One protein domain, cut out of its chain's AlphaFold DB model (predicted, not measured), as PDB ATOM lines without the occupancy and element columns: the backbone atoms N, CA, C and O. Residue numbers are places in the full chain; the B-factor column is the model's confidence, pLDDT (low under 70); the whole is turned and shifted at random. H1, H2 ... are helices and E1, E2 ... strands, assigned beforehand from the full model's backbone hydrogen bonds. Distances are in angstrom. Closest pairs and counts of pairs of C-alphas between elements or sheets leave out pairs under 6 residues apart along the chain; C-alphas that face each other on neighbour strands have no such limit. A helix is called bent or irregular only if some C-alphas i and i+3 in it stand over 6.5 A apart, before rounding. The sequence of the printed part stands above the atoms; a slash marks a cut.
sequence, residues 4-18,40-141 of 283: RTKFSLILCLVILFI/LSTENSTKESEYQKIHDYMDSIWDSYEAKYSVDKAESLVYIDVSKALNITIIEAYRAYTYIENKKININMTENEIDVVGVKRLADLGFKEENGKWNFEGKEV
ATOM      1  N   ARG A   4     -36.825 -24.464   3.317       40.06
ATOM      2  CA  ARG A   4     -36.292 -25.790   2.936       40.06
ATOM      3  C   ARG A   4     -34.832 -25.812   2.475       40.06
ATOM      4  O   ARG A   4     -34.178 -26.842   2.572       40.06
ATOM      5  N   THR A   5     -34.307 -24.699   1.967       38.62
ATOM      6  CA  THR A   5     -32.947 -24.651   1.410       38.62
ATOM      7  C   THR A   5     -31.867 -24.672   2.486       38.62
ATOM      8  O   THR A   5     -30.761 -25.097   2.191       38.62
ATOM      9  N   LYS A   6     -32.144 -24.247   3.727       42.12
ATOM     10  CA  LYS A   6     -31.100 -24.109   4.756       42.12
ATOM     11  C   LYS A   6     -30.721 -25.423   5.428       42.12
ATOM     12  O   LYS A   6     -29.535 -25.638   5.640       42.12
ATOM     13  N   PHE A   7     -31.683 -26.309   5.688       43.12
ATOM     14  CA  PHE A   7     -31.395 -27.609   6.302       43.12
ATOM     15  C   PHE A   7     -30.516 -28.483   5.384       43.12
ATOM     16  O   PHE A   7     -29.502 -29.022   5.816       43.12
ATOM     17  N   SER A   8     -30.804 -28.469   4.076       38.78
ATOM     18  CA  SER A   8     -29.986 -29.133   3.049       38.78
ATOM     19  C   SER A   8     -28.652 -28.400   2.765       38.78
ATOM     20  O   SER A   8     -27.641 -29.047   2.494       38.78
ATOM     21  N   LEU A   9     -28.584 -27.059   2.898       37.03
ATOM     22  CA  LEU A   9     -27.323 -26.299   2.753       37.03
ATOM     23  C   LEU A   9     -26.339 -26.510   3.918       37.03
ATOM     24  O   LEU A   9     -25.131 -26.468   3.695       37.03
ATOM     25  N   ILE A  10     -26.832 -26.693   5.146       41.75
ATOM     26  CA  ILE A  10     -25.989 -26.868   6.342       41.75
ATOM     27  C   ILE A  10     -25.300 -28.236   6.318       41.75
ATOM     28  O   ILE A  10     -24.102 -28.312   6.583       41.75
ATOM     29  N   LEU A  11     -26.006 -29.280   5.869       43.56
ATOM     30  CA  LEU A  11     -25.398 -30.579   5.578       43.56
ATOM     31  C   LEU A  11     -24.415 -30.476   4.391       43.56
ATOM     32  O   LEU A  11     -23.298 -30.984   4.462       43.56
ATOM     33  N   CYS A  12     -24.768 -29.727   3.333       39.12
ATOM     34  CA  CYS A  12     -23.888 -29.492   2.179       39.12
ATOM     35  C   CYS A  12     -22.570 -28.774   2.516       39.12
ATOM     36  O   CYS A  12     -21.584 -29.023   1.836       39.12
ATOM     37  N   LEU A  13     -22.506 -27.887   3.515       39.50
ATOM     38  CA  LEU A  13     -21.261 -27.171   3.847       39.50
ATOM     39  C   LEU A  13     -20.196 -28.089   4.460       39.50
ATOM     40  O   LEU A  13     -19.013 -27.905   4.182       39.50
ATOM     41  N   VAL A  14     -20.609 -29.114   5.209       43.62
ATOM     42  CA  VAL A  14     -19.704 -30.171   5.691       43.62
ATOM     43  C   VAL A  14     -19.270 -31.075   4.527       43.62
ATOM     44  O   VAL A  14     -18.120 -31.500   4.458       43.62
ATOM     45  N   ILE A  15     -20.160 -31.304   3.554       43.22
ATOM     46  CA  ILE A  15     -19.907 -32.197   2.415       43.22
ATOM     47  C   ILE A  15     -19.131 -31.521   1.269       43.22
ATOM     48  O   ILE A  15     -18.392 -32.199   0.562       43.22
ATOM     49  N   LEU A  16     -19.202 -30.197   1.086       33.72
ATOM     50  CA  LEU A  16     -18.469 -29.487   0.021       33.72
ATOM     51  C   LEU A  16     -16.944 -29.611   0.158       33.72
ATOM     52  O   LEU A  16     -16.240 -29.522  -0.845       33.72
ATOM     53  N   PHE A  17     -16.434 -29.892   1.358       37.81
ATOM     54  CA  PHE A  17     -15.027 -30.239   1.559       37.81
ATOM     55  C   PHE A  17     -14.723 -31.736   1.324       37.81
ATOM     56  O   PHE A  17     -13.589 -32.083   0.992       37.81
ATOM     57  N   ILE A  18     -15.725 -32.619   1.417       40.91
ATOM     58  CA  ILE A  18     -15.611 -34.066   1.146       40.91
ATOM     59  C   ILE A  18     -15.824 -34.374  -0.349       40.91
ATOM     60  O   ILE A  18     -15.220 -35.298  -0.874       40.91
ATOM     61  N   LEU A  40     -29.279 -59.343  -1.727       51.75
ATOM     62  CA  LEU A  40     -28.721 -58.005  -1.468       51.75
ATOM     63  C   LEU A  40     -29.610 -56.878  -2.021       51.75
ATOM     64  O   LEU A  40     -29.705 -55.804  -1.429       51.75
ATOM     65  N   SER A  41     -30.281 -57.104  -3.154       57.41
ATOM     66  CA  SER A  41     -31.200 -56.114  -3.733       57.41
ATOM     67  C   SER A  41     -32.447 -55.883  -2.876       57.41
ATOM     68  O   SER A  41     -32.969 -54.770  -2.838       57.41
ATOM     69  N   THR A  42     -32.926 -56.914  -2.178       57.59
ATOM     70  CA  THR A  42     -34.139 -56.834  -1.352       57.59
ATOM     71  C   THR A  42     -33.854 -56.209   0.015       57.59
ATOM     72  O   THR A  42     -34.654 -55.403   0.491       57.59
ATOM     73  N   GLU A  43     -32.696 -56.502   0.612       63.12
ATOM     74  CA  GLU A  43     -32.245 -55.869   1.861       63.12
ATOM     75  C   GLU A  43     -32.025 -54.362   1.683       63.12
ATOM     76  O   GLU A  43     -32.553 -53.562   2.457       63.12
ATOM     77  N   ASN A  44     -31.358 -53.953   0.598       65.44
ATOM     78  CA  ASN A  44     -31.148 -52.534   0.296       65.44
ATOM     79  C   ASN A  44     -32.464 -51.781   0.048       65.44
ATOM     80  O   ASN A  44     -32.629 -50.660   0.523       65.44
ATOM     81  N   SER A  45     -33.426 -52.411  -0.636       70.38
ATOM     82  CA  SER A  45     -34.754 -51.824  -0.859       70.38
ATOM     83  C   SER A  45     -35.567 -51.676   0.433       70.38
ATOM     84  O   SER A  45     -36.394 -50.770   0.522       70.38
ATOM     85  N   THR A  46     -35.370 -52.563   1.410       83.00
ATOM     86  CA  THR A  46     -36.102 -52.525   2.685       83.00
ATOM     87  C   THR A  46     -35.537 -51.435   3.594       83.00
ATOM     88  O   THR A  46     -36.297 -50.597   4.074       83.00
ATOM     89  N   LYS A  47     -34.205 -51.367   3.723       88.69
ATOM     90  CA  LYS A  47     -33.506 -50.326   4.493       88.69
ATOM     91  C   LYS A  47     -33.833 -48.920   4.000       88.69
ATOM     92  O   LYS A  47     -34.153 -48.034   4.784       88.69
ATOM     93  N   GLU A  48     -33.794 -48.713   2.686       91.38
ATOM     94  CA  GLU A  48     -34.107 -47.407   2.111       91.38
ATOM     95  C   GLU A  48     -35.544 -46.973   2.425       91.38
ATOM     96  O   GLU A  48     -35.783 -45.810   2.746       91.38
ATOM     97  N   SER A  49     -36.498 -47.910   2.410       93.81
ATOM     98  CA  SER A  49     -37.876 -47.620   2.806       93.81
ATOM     99  C   SER A  49     -37.993 -47.234   4.283       93.81
ATOM    100  O   SER A  49     -38.832 -46.400   4.622       93.81
ATOM    101  N   GLU A  50     -37.182 -47.814   5.169       95.62
ATOM    102  CA  GLU A  50     -37.143 -47.439   6.587       95.62
ATOM    103  C   GLU A  50     -36.532 -46.050   6.787       95.62
ATOM    104  O   GLU A  50     -37.120 -45.220   7.482       95.62
ATOM    105  N   TYR A  51     -35.425 -45.749   6.106       96.50
ATOM    106  CA  TYR A  51     -34.784 -44.434   6.177       96.50
ATOM    107  C   TYR A  51     -35.657 -43.329   5.598       96.50
ATOM    108  O   TYR A  51     -35.727 -42.246   6.178       96.50
ATOM    109  N   GLN A  52     -36.408 -43.617   4.532       96.62
ATOM    110  CA  GLN A  52     -37.367 -42.664   3.985       96.62
ATOM    111  C   GLN A  52     -38.462 -42.306   4.999       96.62
ATOM    112  O   GLN A  52     -38.833 -41.144   5.096       96.62
ATOM    113  N   LYS A  53     -38.942 -43.257   5.813       97.12
ATOM    114  CA  LYS A  53     -39.949 -42.963   6.852       97.12
ATOM    115  C   LYS A  53     -39.405 -42.035   7.937       97.12
ATOM    116  O   LYS A  53     -40.126 -41.153   8.396       97.12
ATOM    117  N   ILE A  54     -38.156 -42.246   8.357       97.50
ATOM    118  CA  ILE A  54     -37.486 -41.386   9.345       97.50
ATOM    119  C   ILE A  54     -37.300 -39.982   8.760       97.50
ATOM    120  O   ILE A  54     -37.655 -38.997   9.407       97.50
ATOM    121  N   HIS A  55     -36.809 -39.905   7.520       95.94
ATOM    122  CA  HIS A  55     -36.625 -38.659   6.774       95.94
ATOM    123  C   HIS A  55     -37.937 -37.872   6.637       95.94
ATOM    124  O   HIS A  55     -38.001 -36.718   7.057       95.94
ATOM    125  N   ASP A  56     -39.008 -38.520   6.172       96.25
ATOM    126  CA  ASP A  56     -40.330 -37.902   6.010       96.25
ATOM    127  C   ASP A  56     -40.887 -37.387   7.346       96.25
ATOM    128  O   ASP A  56     -41.499 -36.316   7.405       96.25
ATOM    129  N   TYR A  57     -40.676 -38.131   8.439       97.06
ATOM    130  CA  TYR A  57     -41.108 -37.705   9.768       97.06
ATOM    131  C   TYR A  57     -40.346 -36.459  10.234       97.06
ATOM    132  O   TYR A  57     -40.981 -35.493  10.660       97.06
ATOM    133  N   MET A  58     -39.016 -36.443  10.092       96.69
ATOM    134  CA  MET A  58     -38.179 -35.274  10.390       96.69
ATOM    135  C   MET A  58     -38.624 -34.038   9.600       96.69
ATOM    136  O   MET A  58     -38.857 -32.978  10.188       96.69
ATOM    137  N   ASP A  59     -38.825 -34.188   8.289       93.94
ATOM    138  CA  ASP A  59     -39.292 -33.112   7.411       93.94
ATOM    139  C   ASP A  59     -40.678 -32.589   7.832       93.94
ATOM    140  O   ASP A  59     -40.945 -31.388   7.749       93.94
ATOM    141  N   SER A  60     -41.561 -33.467   8.322       95.75
ATOM    142  CA  SER A  60     -42.913 -33.085   8.746       95.75
ATOM    143  C   SER A  60     -42.946 -32.196   9.995       95.75
ATOM    144  O   SER A  60     -43.880 -31.407  10.156       95.75
ATOM    145  N   ILE A  61     -41.934 -32.297  10.866       95.88
ATOM    146  CA  ILE A  61     -41.864 -31.535  12.121       95.88
ATOM    147  C   ILE A  61     -40.914 -30.332  12.046       95.88
ATOM    148  O   ILE A  61     -41.070 -29.404  12.847       95.88
ATOM    149  N   TRP A  62     -39.988 -30.302  11.080       93.88
ATOM    150  CA  TRP A  62     -38.933 -29.289  10.939       93.88
ATOM    151  C   TRP A  62     -39.434 -27.842  11.029       93.88
ATOM    152  O   TRP A  62     -39.010 -27.091  11.911       93.88
ATOM    153  N   ASP A  63     -40.379 -27.460  10.160       93.12
ATOM    154  CA  ASP A  63     -40.857 -26.071  10.047       93.12
ATOM    155  C   ASP A  63     -41.407 -25.550  11.394       93.12
ATOM    156  O   ASP A  63     -41.334 -24.358  11.699       93.12
ATOM    157  N   SER A  64     -41.930 -26.446  12.242       95.56
ATOM    158  CA  SER A  64     -42.462 -26.086  13.560       95.56
ATOM    159  C   SER A  64     -41.379 -25.745  14.592       95.56
ATOM    160  O   SER A  64     -41.635 -24.940  15.496       95.56
ATOM    161  N   TYR A  65     -40.188 -26.338  14.464       94.81
ATOM    162  CA  TYR A  65     -39.025 -26.067  15.309       94.81
ATOM    163  C   TYR A  65     -38.249 -24.851  14.801       94.81
ATOM    164  O   TYR A  65     -37.929 -23.971  15.602       94.81
ATOM    165  N   GLU A  66     -38.017 -24.743  13.490       92.25
ATOM    166  CA  GLU A  66     -37.313 -23.595  12.894       92.25
ATOM    167  C   GLU A  66     -38.057 -22.272  13.150       92.25
ATOM    168  O   GLU A  66     -37.439 -21.237  13.381       92.25
ATOM    169  N   ALA A  67     -39.393 -22.299  13.212       95.19
ATOM    170  CA  ALA A  67     -40.188 -21.122  13.563       95.19
ATOM    171  C   ALA A  67     -39.982 -20.625  15.012       95.19
ATOM    172  O   ALA A  67     -40.387 -19.506  15.333       95.19
ATOM    173  N   LYS A  68     -39.412 -21.448  15.903       97.06
ATOM    174  CA  LYS A  68     -39.313 -21.177  17.351       97.06
ATOM    175  C   LYS A  68     -37.881 -21.033  17.859       97.06
ATOM    176  O   LYS A  68     -37.680 -20.428  18.910       97.06
ATOM    177  N   TYR A  69     -36.910 -21.612  17.163       95.12
ATOM    178  CA  TYR A  69     -35.539 -21.751  17.642       95.12
ATOM    179  C   TYR A  69     -34.527 -21.292  16.590       95.12
ATOM    180  O   TYR A  69     -34.857 -21.127  15.419       95.12
ATOM    181  N   SER A  70     -33.271 -21.093  17.008       92.56
ATOM    182  CA  SER A  70     -32.165 -21.024  16.050       92.56
ATOM    183  C   SER A  70     -32.074 -22.333  15.266       92.56
ATOM    184  O   SER A  70     -32.518 -23.372  15.751       92.56
ATOM    185  N   VAL A  71     -31.478 -22.290  14.075       88.62
ATOM    186  CA  VAL A  71     -31.412 -23.458  13.187       88.62
ATOM    187  C   VAL A  71     -30.725 -24.651  13.863       88.62
ATOM    188  O   VAL A  71     -31.313 -25.724  13.904       88.62
ATOM    189  N   ASP A  72     -29.570 -24.450  14.504       89.69
ATOM    190  CA  ASP A  72     -28.861 -25.529  15.216       89.69
ATOM    191  C   ASP A  72     -29.683 -26.105  16.384       89.69
ATOM    192  O   ASP A  72     -29.732 -27.316  16.617       89.69
ATOM    193  N   LYS A  73     -30.403 -25.247  17.117       94.88
ATOM    194  CA  LYS A  73     -31.270 -25.708  18.207       94.88
ATOM    195  C   LYS A  73     -32.500 -26.443  17.673       94.88
ATOM    196  O   LYS A  73     -32.918 -27.427  18.277       94.88
ATOM    197  N   ALA A  74     -33.076 -25.990  16.561       95.06
ATOM    198  CA  ALA A  74     -34.170 -26.676  15.887       95.06
ATOM    199  C   ALA A  74     -33.733 -28.076  15.431       95.06
ATOM    200  O   ALA A  74     -34.404 -29.046  15.764       95.06
ATOM    201  N   GLU A  75     -32.577 -28.185  14.776       94.12
ATOM    202  CA  GLU A  75     -31.973 -29.450  14.340       94.12
ATOM    203  C   GLU A  75     -31.768 -30.427  15.500       94.12
ATOM    204  O   GLU A  75     -32.269 -31.552  15.463       94.12
ATOM    205  N   SER A  76     -31.147 -29.969  16.585       96.06
ATOM    206  CA  SER A  76     -30.939 -30.791  17.784       96.06
ATOM    207  C   SER A  76     -32.248 -31.325  18.367       96.06
ATOM    208  O   SER A  76     -32.362 -32.502  18.716       96.06
ATOM    209  N   LEU A  77     -33.261 -30.461  18.478       97.88
ATOM    210  CA  LEU A  77     -34.550 -30.833  19.052       97.88
ATOM    211  C   LEU A  77     -35.349 -31.769  18.139       97.88
ATOM    212  O   LEU A  77     -36.009 -32.668  18.657       97.88
ATOM    213  N   VAL A  78     -35.255 -31.604  16.817       97.81
ATOM    214  CA  VAL A  78     -35.850 -32.525  15.840       97.81
ATOM    215  C   VAL A  78     -35.268 -33.924  16.016       97.81
ATOM    216  O   VAL A  78     -36.035 -34.873  16.159       97.81
ATOM    217  N   TYR A  79     -33.941 -34.071  16.111       97.81
ATOM    218  CA  TYR A  79     -33.327 -35.381  16.354       97.81
ATOM    219  C   TYR A  79     -33.800 -36.029  17.660       97.81
ATOM    220  O   TYR A  79     -34.117 -37.219  17.687       97.81
ATOM    221  N   ILE A  80     -33.900 -35.248  18.739       98.25
ATOM    222  CA  ILE A  80     -34.400 -35.733  20.034       98.25
ATOM    223  C   ILE A  80     -35.864 -36.185  19.935       98.25
ATOM    224  O   ILE A  80     -36.237 -37.189  20.544       98.25
ATOM    225  N   ASP A  81     -36.705 -35.444  19.215       98.12
ATOM    226  CA  ASP A  81     -38.127 -35.756  19.059       98.12
ATOM    227  C   ASP A  81     -38.332 -37.011  18.206       98.12
ATOM    228  O   ASP A  81     -39.051 -37.921  18.608       98.12
ATOM    229  N   VAL A  82     -37.607 -37.121  17.091       97.56
ATOM    230  CA  VAL A  82     -37.617 -38.300  16.213       97.56
ATOM    231  C   VAL A  82     -37.130 -39.544  16.943       97.56
ATOM    232  O   VAL A  82     -37.791 -40.581  16.878       97.56
ATOM    233  N   SER A  83     -36.040 -39.430  17.706       98.00
ATOM    234  CA  SER A  83     -35.537 -40.511  18.556       98.00
ATOM    235  C   SER A  83     -36.622 -41.032  19.507       98.00
ATOM    236  O   SER A  83     -36.843 -42.240  19.600       98.00
ATOM    237  N   LYS A  84     -37.372 -40.135  20.160       97.69
ATOM    238  CA  LYS A  84     -38.458 -40.510  21.082       97.69
ATOM    239  C   LYS A  84     -39.684 -41.067  20.367       97.69
ATOM    240  O   LYS A  84     -40.245 -42.060  20.819       97.69
ATOM    241  N   ALA A  85     -40.115 -40.424  19.285       97.69
ATOM    242  CA  ALA A  85     -41.341 -40.763  18.573       97.69
ATOM    243  C   ALA A  85     -41.244 -42.108  17.850       97.69
ATOM    244  O   ALA A  85     -42.217 -42.861  17.818       97.69
ATOM    245  N   LEU A  86     -40.071 -42.415  17.291       97.06
ATOM    246  CA  LEU A  86     -39.824 -43.644  16.537       97.06
ATOM    247  C   LEU A  86     -39.100 -44.718  17.359       97.06
ATOM    248  O   LEU A  86     -38.910 -45.825  16.864       97.06
ATOM    249  N   ASN A  87     -38.732 -44.415  18.611       97.31
ATOM    250  CA  ASN A  87     -37.957 -45.295  19.488       97.31
ATOM    251  C   ASN A  87     -36.648 -45.778  18.829       97.31
ATOM    252  O   ASN A  87     -36.327 -46.966  18.850       97.31
ATOM    253  N   ILE A  88     -35.912 -44.832  18.243       97.56
ATOM    254  CA  ILE A  88     -34.584 -45.026  17.640       97.56
ATOM    255  C   ILE A  88     -33.555 -44.150  18.352       97.56
ATOM    256  O   ILE A  88     -33.899 -43.269  19.144       97.56
ATOM    257  N   THR A  89     -32.279 -44.377  18.091       98.38
ATOM    258  CA  THR A  89     -31.199 -43.535  18.611       98.38
ATOM    259  C   THR A  89     -31.037 -42.256  17.782       98.38
ATOM    260  O   THR A  89     -31.467 -42.175  16.627       98.38
ATOM    261  N   ILE A  90     -30.426 -41.222  18.364       98.44
ATOM    262  CA  ILE A  90     -30.159 -39.962  17.655       98.44
ATOM    263  C   ILE A  90     -29.186 -40.179  16.494       98.44
ATOM    264  O   ILE A  90     -29.417 -39.631  15.416       98.44
ATOM    265  N   ILE A  91     -28.147 -41.005  16.672       97.75
ATOM    266  CA  ILE A  91     -27.205 -41.294  15.586       97.75
ATOM    267  C   ILE A  91     -27.883 -42.039  14.425       97.75
ATOM    268  O   ILE A  91     -27.629 -41.717  13.269       97.75
ATOM    269  N   GLU A  92     -28.828 -42.948  14.696       97.88
ATOM    270  CA  GLU A  92     -29.638 -43.595  13.649       97.88
ATOM    271  C   GLU A  92     -30.532 -42.597  12.906       97.88
ATOM    272  O   GLU A  92     -30.637 -42.666  11.681       97.88
ATOM    273  N   ALA A  93     -31.147 -41.645  13.617       97.94
ATOM    274  CA  ALA A  93     -31.944 -40.593  12.991       97.94
ATOM    275  C   ALA A  93     -31.082 -39.700  12.078       97.94
ATOM    276  O   ALA A  93     -31.460 -39.436  10.935       97.94
ATOM    277  N   TYR A  94     -29.898 -39.290  12.551       96.62
ATOM    278  CA  TYR A  94     -28.919 -38.548  11.755       96.62
ATOM    279  C   TYR A  94     -28.496 -39.327  10.506       96.62
ATOM    280  O   TYR A  94     -28.511 -38.785   9.395       96.62
ATOM    281  N   ARG A  95     -28.167 -40.610  10.679       96.81
ATOM    282  CA  ARG A  95     -27.728 -41.499   9.606       96.81
ATOM    283  C   ARG A  95     -28.793 -41.668   8.531       96.81
ATOM    284  O   ARG A  95     -28.493 -41.489   7.352       96.81
ATOM    285  N   ALA A  96     -30.029 -41.961   8.929       96.56
ATOM    286  CA  ALA A  96     -31.150 -42.135   8.013       96.56
ATOM    287  C   ALA A  96     -31.430 -40.860   7.208       96.56
ATOM    288  O   ALA A  96     -31.568 -40.918   5.985       96.56
ATOM    289  N   TYR A  97     -31.457 -39.704   7.882       95.12
ATOM    290  CA  TYR A  97     -31.670 -38.417   7.225       95.12
ATOM    291  C   TYR A  97     -30.574 -38.121   6.196       95.12
ATOM    292  O   TYR A  97     -30.857 -37.870   5.023       95.12
ATOM    293  N   THR A  98     -29.317 -38.228   6.626       93.69
ATOM    294  CA  THR A  98     -28.139 -37.938   5.802       93.69
ATOM    295  C   THR A  98     -28.022 -38.891   4.617       93.69
ATOM    296  O   THR A  98     -27.702 -38.456   3.516       93.69
ATOM    297  N   TYR A  99     -28.333 -40.177   4.799       93.50
ATOM    298  CA  TYR A  99     -28.339 -41.158   3.713       93.50
ATOM    299  C   TYR A  99     -29.297 -40.751   2.582       93.50
ATOM    300  O   TYR A  99     -28.924 -40.778   1.406       93.50
ATOM    301  N   ILE A 100     -30.522 -40.339   2.929       93.38
ATOM    302  CA  ILE A 100     -31.530 -39.912   1.952       93.38
ATOM    303  C   ILE A 100     -31.126 -38.594   1.277       93.38
ATOM    304  O   ILE A 100     -31.227 -38.488   0.053       93.38
ATOM    305  N   GLU A 101     -30.629 -37.610   2.034       90.19
ATOM    306  CA  GLU A 101     -30.155 -36.339   1.467       90.19
ATOM    307  C   GLU A 101     -28.968 -36.536   0.518       90.19
ATOM    308  O   GLU A 101     -29.010 -36.060  -0.617       90.19
ATOM    309  N   ASN A 102     -27.956 -37.310   0.919       87.88
ATOM    310  CA  ASN A 102     -26.788 -37.610   0.091       87.88
ATOM    311  C   ASN A 102     -27.186 -38.279  -1.229       87.88
ATOM    312  O   ASN A 102     -26.691 -37.901  -2.296       87.88
ATOM    313  N   LYS A 103     -28.145 -39.212  -1.186       88.75
ATOM    314  CA  LYS A 103     -28.658 -39.883  -2.384       88.75
ATOM    315  C   LYS A 103     -29.301 -38.905  -3.372       88.75
ATOM    316  O   LYS A 103     -29.106 -39.058  -4.577       88.75
ATOM    317  N   LYS A 104     -30.023 -37.880  -2.899       89.19
ATOM    318  CA  LYS A 104     -30.652 -36.857  -3.765       89.19
ATOM    319  C   LYS A 104     -29.628 -36.062  -4.580       89.19
ATOM    320  O   LYS A 104     -29.960 -35.585  -5.663       89.19
ATOM    321  N   ILE A 105     -28.402 -35.935  -4.072       85.81
ATOM    322  CA  ILE A 105     -27.303 -35.181  -4.692       85.81
ATOM    323  C   ILE A 105     -26.152 -36.076  -5.179       85.81
ATOM    324  O   ILE A 105     -25.078 -35.573  -5.498       85.81
ATOM    325  N   ASN A 106     -26.386 -37.390  -5.301       86.19
ATOM    326  CA  ASN A 106     -25.421 -38.391  -5.777       86.19
ATOM    327  C   ASN A 106     -24.100 -38.439  -4.988       86.19
ATOM    328  O   ASN A 106     -23.053 -38.786  -5.536       86.19
ATOM    329  N   ILE A 107     -24.142 -38.120  -3.696       83.94
ATOM    330  CA  ILE A 107     -23.028 -38.360  -2.783       83.94
ATOM    331  C   ILE A 107     -23.166 -39.773  -2.232       83.94
ATOM    332  O   ILE A 107     -24.210 -40.153  -1.704       83.94
ATOM    333  N   ASN A 108     -22.105 -40.563  -2.377       84.69
ATOM    334  CA  ASN A 108     -22.063 -41.927  -1.876       84.69
ATOM    335  C   ASN A 108     -21.174 -41.979  -0.634       84.69
ATOM    336  O   ASN A 108     -19.956 -41.862  -0.745       84.69
ATOM    337  N   MET A 109     -21.799 -42.150   0.525       88.38
ATOM    338  CA  MET A 109     -21.129 -42.411   1.795       88.38
ATOM    339  C   MET A 109     -21.734 -43.670   2.404       88.38
ATOM    340  O   MET A 109     -22.951 -43.872   2.372       88.38
ATOM    341  N   THR A 110     -20.884 -44.513   2.969       93.56
ATOM    342  CA  THR A 110     -21.305 -45.630   3.807       93.56
ATOM    343  C   THR A 110     -21.892 -45.118   5.119       93.56
ATOM    344  O   THR A 110     -21.631 -44.000   5.561       93.56
ATOM    345  N   GLU A 111     -22.682 -45.956   5.777       95.19
ATOM    346  CA  GLU A 111     -23.307 -45.621   7.059       95.19
ATOM    347  C   GLU A 111     -22.272 -45.305   8.145       95.19
ATOM    348  O   GLU A 111     -22.451 -44.364   8.908       95.19
ATOM    349  N   ASN A 112     -21.150 -46.025   8.157       95.81
ATOM    350  CA  ASN A 112     -20.043 -45.770   9.072       95.81
ATOM    351  C   ASN A 112     -19.381 -44.406   8.818       95.81
ATOM    352  O   ASN A 112     -19.041 -43.707   9.766       95.81
ATOM    353  N   GLU A 113     -19.217 -43.998   7.555       93.81
ATOM    354  CA  GLU A 113     -18.690 -42.666   7.216       93.81
ATOM    355  C   GLU A 113     -19.669 -41.559   7.625       93.81
ATOM    356  O   GLU A 113     -19.253 -40.515   8.123       93.81
ATOM    357  N   ILE A 114     -20.975 -41.793   7.446       95.00
ATOM    358  CA  ILE A 114     -22.022 -40.867   7.889       95.00
ATOM    359  C   ILE A 114     -21.979 -40.696   9.409       95.00
ATOM    360  O   ILE A 114     -22.079 -39.568   9.883       95.00
ATOM    361  N   ASP A 115     -21.793 -41.776  10.166       96.31
ATOM    362  CA  ASP A 115     -21.705 -41.722  11.625       96.31
ATOM    363  C   ASP A 115     -20.478 -40.948  12.115       96.31
ATOM    364  O   ASP A 115     -20.603 -40.152  13.044       96.31
ATOM    365  N   VAL A 116     -19.312 -41.117  11.477       94.00
ATOM    366  CA  VAL A 116     -18.100 -40.343  11.814       94.00
ATOM    367  C   VAL A 116     -18.358 -38.841  11.676       94.00
ATOM    368  O   VAL A 116     -18.043 -38.068  12.583       94.00
ATOM    369  N   VAL A 117     -18.983 -38.424  10.572       91.56
ATOM    370  CA  VAL A 117     -19.379 -37.022  10.369       91.56
ATOM    371  C   VAL A 117     -20.466 -36.606  11.365       91.56
ATOM    372  O   VAL A 117     -20.412 -35.515  11.934       91.56
ATOM    373  N   GLY A 118     -21.434 -37.488  11.606       93.44
ATOM    374  CA  GLY A 118     -22.578 -37.248  12.475       93.44
ATOM    375  C   GLY A 118     -22.196 -37.000  13.920       93.44
ATOM    376  O   GLY A 118     -22.697 -36.051  14.511       93.44
ATOM    377  N   VAL A 119     -21.264 -37.771  14.480       93.69
ATOM    378  CA  VAL A 119     -20.788 -37.565  15.855       93.69
ATOM    379  C   VAL A 119     -20.192 -36.165  16.027       93.69
ATOM    380  O   VAL A 119     -20.518 -35.488  17.002       93.69
ATOM    381  N   LYS A 120     -19.388 -35.688  15.066       92.06
ATOM    382  CA  LYS A 120     -18.818 -34.327  15.112       92.06
ATOM    383  C   LYS A 120     -19.893 -33.253  14.961       92.06
ATOM    384  O   LYS A 120     -19.961 -32.348  15.788       92.06
ATOM    385  N   ARG A 121     -20.798 -33.396  13.983       92.12
ATOM    386  CA  ARG A 121     -21.914 -32.452  13.799       92.12
ATOM    387  C   ARG A 121     -22.804 -32.383  15.039       92.12
ATOM    388  O   ARG A 121     -23.167 -31.294  15.465       92.12
ATOM    389  N   LEU A 122     -23.146 -33.521  15.637       94.62
ATOM    390  CA  LEU A 122     -23.947 -33.577  16.860       94.62
ATOM    391  C   LEU A 122     -23.203 -32.922  18.036       94.62
ATOM    392  O   LEU A 122     -23.812 -32.179  18.806       94.62
ATOM    393  N   ALA A 123     -21.888 -33.099  18.153       93.81
ATOM    394  CA  ALA A 123     -21.108 -32.366  19.149       93.81
ATOM    395  C   ALA A 123     -21.186 -30.837  18.944       93.81
ATOM    396  O   ALA A 123     -21.471 -30.109  19.899       93.81
ATOM    397  N   ASP A 124     -21.040 -30.355  17.703       91.06
ATOM    398  CA  ASP A 124     -21.159 -28.927  17.349       91.06
ATOM    399  C   ASP A 124     -22.555 -28.359  17.636       91.06
ATOM    400  O   ASP A 124     -22.711 -27.201  18.027       91.06
ATOM    401  N   LEU A 125     -23.583 -29.195  17.489       92.88
ATOM    402  CA  LEU A 125     -24.967 -28.879  17.835       92.88
ATOM    403  C   LEU A 125     -25.210 -28.786  19.352       92.88
ATOM    404  O   LEU A 125     -26.271 -28.337  19.783       92.88
ATOM    405  N   GLY A 126     -24.232 -29.165  20.177       95.25
ATOM    406  CA  GLY A 126     -24.282 -29.047  21.632       95.25
ATOM    407  C   GLY A 126     -24.630 -30.344  22.361       95.25
ATOM    408  O   GLY A 126     -24.877 -30.299  23.572       95.25
ATOM    409  N   PHE A 127     -24.638 -31.486  21.669       96.69
ATOM    410  CA  PHE A 127     -24.663 -32.790  22.324       96.69
ATOM    411  C   PHE A 127     -23.305 -33.063  22.973       96.69
ATOM    412  O   PHE A 127     -22.259 -32.882  22.358       96.69
ATOM    413  N   LYS A 128     -23.308 -33.491  24.234       95.88
ATOM    414  CA  LYS A 128     -22.083 -33.724  25.004       95.88
ATOM    415  C   LYS A 128     -22.105 -35.092  25.643       95.88
ATOM    416  O   LYS A 128     -23.097 -35.457  26.273       95.88
ATOM    417  N   GLU A 129     -21.001 -35.808  25.526       93.12
ATOM    418  CA  GLU A 129     -20.783 -37.027  26.283       93.12
ATOM    419  C   GLU A 129     -20.139 -36.696  27.633       93.12
ATOM    420  O   GLU A 129     -19.076 -36.080  27.703       93.12
ATOM    421  N   GLU A 130     -20.782 -37.118  28.718       89.94
ATOM    422  CA  GLU A 130     -20.269 -36.992  30.078       89.94
ATOM    423  C   GLU A 130     -20.463 -38.331  30.798       89.94
ATOM    424  O   GLU A 130     -21.587 -38.798  30.982       89.94
ATOM    425  N   ASN A 131     -19.364 -38.964  31.220       87.25
ATOM    426  CA  ASN A 131     -19.375 -40.250  31.934       87.25
ATOM    427  C   ASN A 131     -20.124 -41.377  31.185       87.25
ATOM    428  O   ASN A 131     -20.883 -42.131  31.799       87.25
ATOM    429  N   GLY A 132     -19.943 -41.478  29.862       86.31
ATOM    430  CA  GLY A 132     -20.597 -42.496  29.028       86.31
ATOM    431  C   GLY A 132     -22.088 -42.246  28.779       86.31
ATOM    432  O   GLY A 132     -22.794 -43.135  28.306       86.31
ATOM    433  N   LYS A 133     -22.593 -41.056  29.124       92.31
ATOM    434  CA  LYS A 133     -23.969 -40.633  28.861       92.31
ATOM    435  C   LYS A 133     -23.982 -39.373  28.023       92.31
ATOM    436  O   LYS A 133     -23.306 -38.395  28.335       92.31
ATOM    437  N   TRP A 134     -24.813 -39.380  26.994       95.94
ATOM    438  CA  TRP A 134     -25.004 -38.217  26.148       95.94
ATOM    439  C   TRP A 134     -26.082 -37.305  26.709       95.94
ATOM    440  O   TRP A 134     -27.146 -37.757  27.134       95.94
ATOM    441  N   ASN A 135     -25.803 -36.008  26.686       96.94
ATOM    442  CA  ASN A 135     -26.684 -34.974  27.189       96.94
ATOM    443  C   ASN A 135     -26.846 -33.853  26.163       96.94
ATOM    444  O   ASN A 135     -25.910 -33.500  25.452       96.94
ATOM    445  N   PHE A 136     -28.028 -33.247  26.150       97.25
ATOM    446  CA  PHE A 136     -28.308 -32.000  25.447       97.25
ATOM    447  C   PHE A 136     -28.972 -31.030  26.425       97.25
ATOM    448  O   PHE A 136     -29.972 -31.373  27.060       97.25
ATOM    449  N   GLU A 137     -28.394 -29.838  26.598       95.81
ATOM    450  CA  GLU A 137     -28.850 -28.832  27.578       95.81
ATOM    451  C   GLU A 137     -29.083 -29.415  28.993       95.81
ATOM    452  O   GLU A 137     -30.069 -29.107  29.667       95.81
ATOM    453  N   GLY A 138     -28.177 -30.293  29.444       93.62
ATOM    454  CA  GLY A 138     -28.225 -30.913  30.775       93.62
ATOM    455  C   GLY A 138     -29.265 -32.029  30.939       93.62
ATOM    456  O   GLY A 138     -29.534 -32.444  32.065       93.62
ATOM    457  N   LYS A 139     -29.874 -32.502  29.846       95.31
ATOM    458  CA  LYS A 139     -30.805 -33.637  29.851       95.31
ATOM    459  C   LYS A 139     -30.203 -34.816  29.110       95.31
ATOM    460  O   LYS A 139     -29.756 -34.649  27.979       95.31
ATOM    461  N   GLU A 140     -30.281 -35.992  29.721       96.12
ATOM    462  CA  GLU A 140     -29.860 -37.247  29.103       96.12
ATOM    463  C   GLU A 140     -30.681 -37.525  27.835       96.12
ATOM    464  O   GLU A 140     -31.901 -37.316  27.803       96.12
ATOM    465  N   VAL A 141     -30.003 -37.980  26.783       97.19
ATOM    466  CA  VAL A 141     -30.594 -38.320  25.486       97.19
ATOM    467  C   VAL A 141     -30.123 -39.694  25.016       97.19
ATOM    468  O   VAL A 141     -29.027 -40.144  25.348       97.19
TER     469      VAL A 141
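AT A GLANCE: This is residues 4 to 18 and 40 to 141 of the 283 residues of an uncharacterized protein of Acetivibrio saccincola (UniProt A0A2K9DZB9). Helix H4 forms the middle of a small helical body, with H2 and H5 packed on opposite sides of it and crossing its line, and H3 packed on both H2 and H4. H1 lies loosely beside this core, a small hairpin of E1 and E2 follows the end of H5, and residues 40 to 46 of the long H2 stick out. The printed part has 117 residues with five named helices and then two named strands, in the order H1 H2 H3 H4 H5 E1 E2; the sheet, order E1 - E2, is antiparallel. The class is mostly helix, and the whole is compact, with a radius of gyration of the C-alphas of 14.1 A and spans of 43 by 32 by 29 A.

IN THESE COORDINATES: H1, residues 4 to 15, begins at C-alpha 4 (-36.292, -25.790, 2.936) and is 17.6 A long. H2, residues 40 to 66, is 38.3 A long, from C-alpha 40 at (-28.721, -58.005, -1.468); it has a kink of 31 degrees near residue 60 and is irregular, with C-alphas 60 and 63 7.4 A apart. H3, residues 71 to 86, measures 22.1 A, H4, residues 90 to 104, 21.6 A, and H5, residues 111 to 124, 19.7 A. E1, residues 127 to 130, measures 9.9 A, and E2, residues 133 to 136, 10.2 A, ending at C-alpha 136 (-28.308, -32.000, 25.447).

HOW THE PARTS SIT: H4 is the hub, touching three helices. With residues 48 to 58 alone H2 touches it, about perpendicular at 77 degrees; the closest C-alphas, of Tyr 51 and Ala 96, are 4.7 A apart. H5 touches H4 at a steep tilt of 64 degrees, opposite ways, closest at the C-alphas of Arg 95 and Ile 114, 6.0 A. H3 touches H4 at the C-alphas of Ser 83 and Ile 90, 5.5 A. H2 touches H3 with residues 54 to 66 alone, closest at the C-alphas of Tyr 65 and Ala 74, 4.9 A. H1 and H4 are close but not clearly touching, the C-alphas of Ser 8 and Glu 101 being 7.4 A apart. In the hairpin E1 and E2, N 128 and O 135 are 2.9 A apart and N 135 and O 128 2.8 A, within hydrogen-bond range. Every O i to N i+4 pair is within that range in H3 and H4, against 5 of 8 in H1, 20 of 23 in H2 and 9 of 10 in H5.

THE WHOLE: The two C-alphas farthest apart, of Ser 41 and Gly 138, are 42.8 A apart. Residues 19 to 39 are not printed, and C-alphas 18 and 40 are 27.4 A apart across this cut. Of the links that are printed whole, none is long. Mean pLDDT of the printed part is 85.5; residues 4 to 18 and 40 to 44 are under 70.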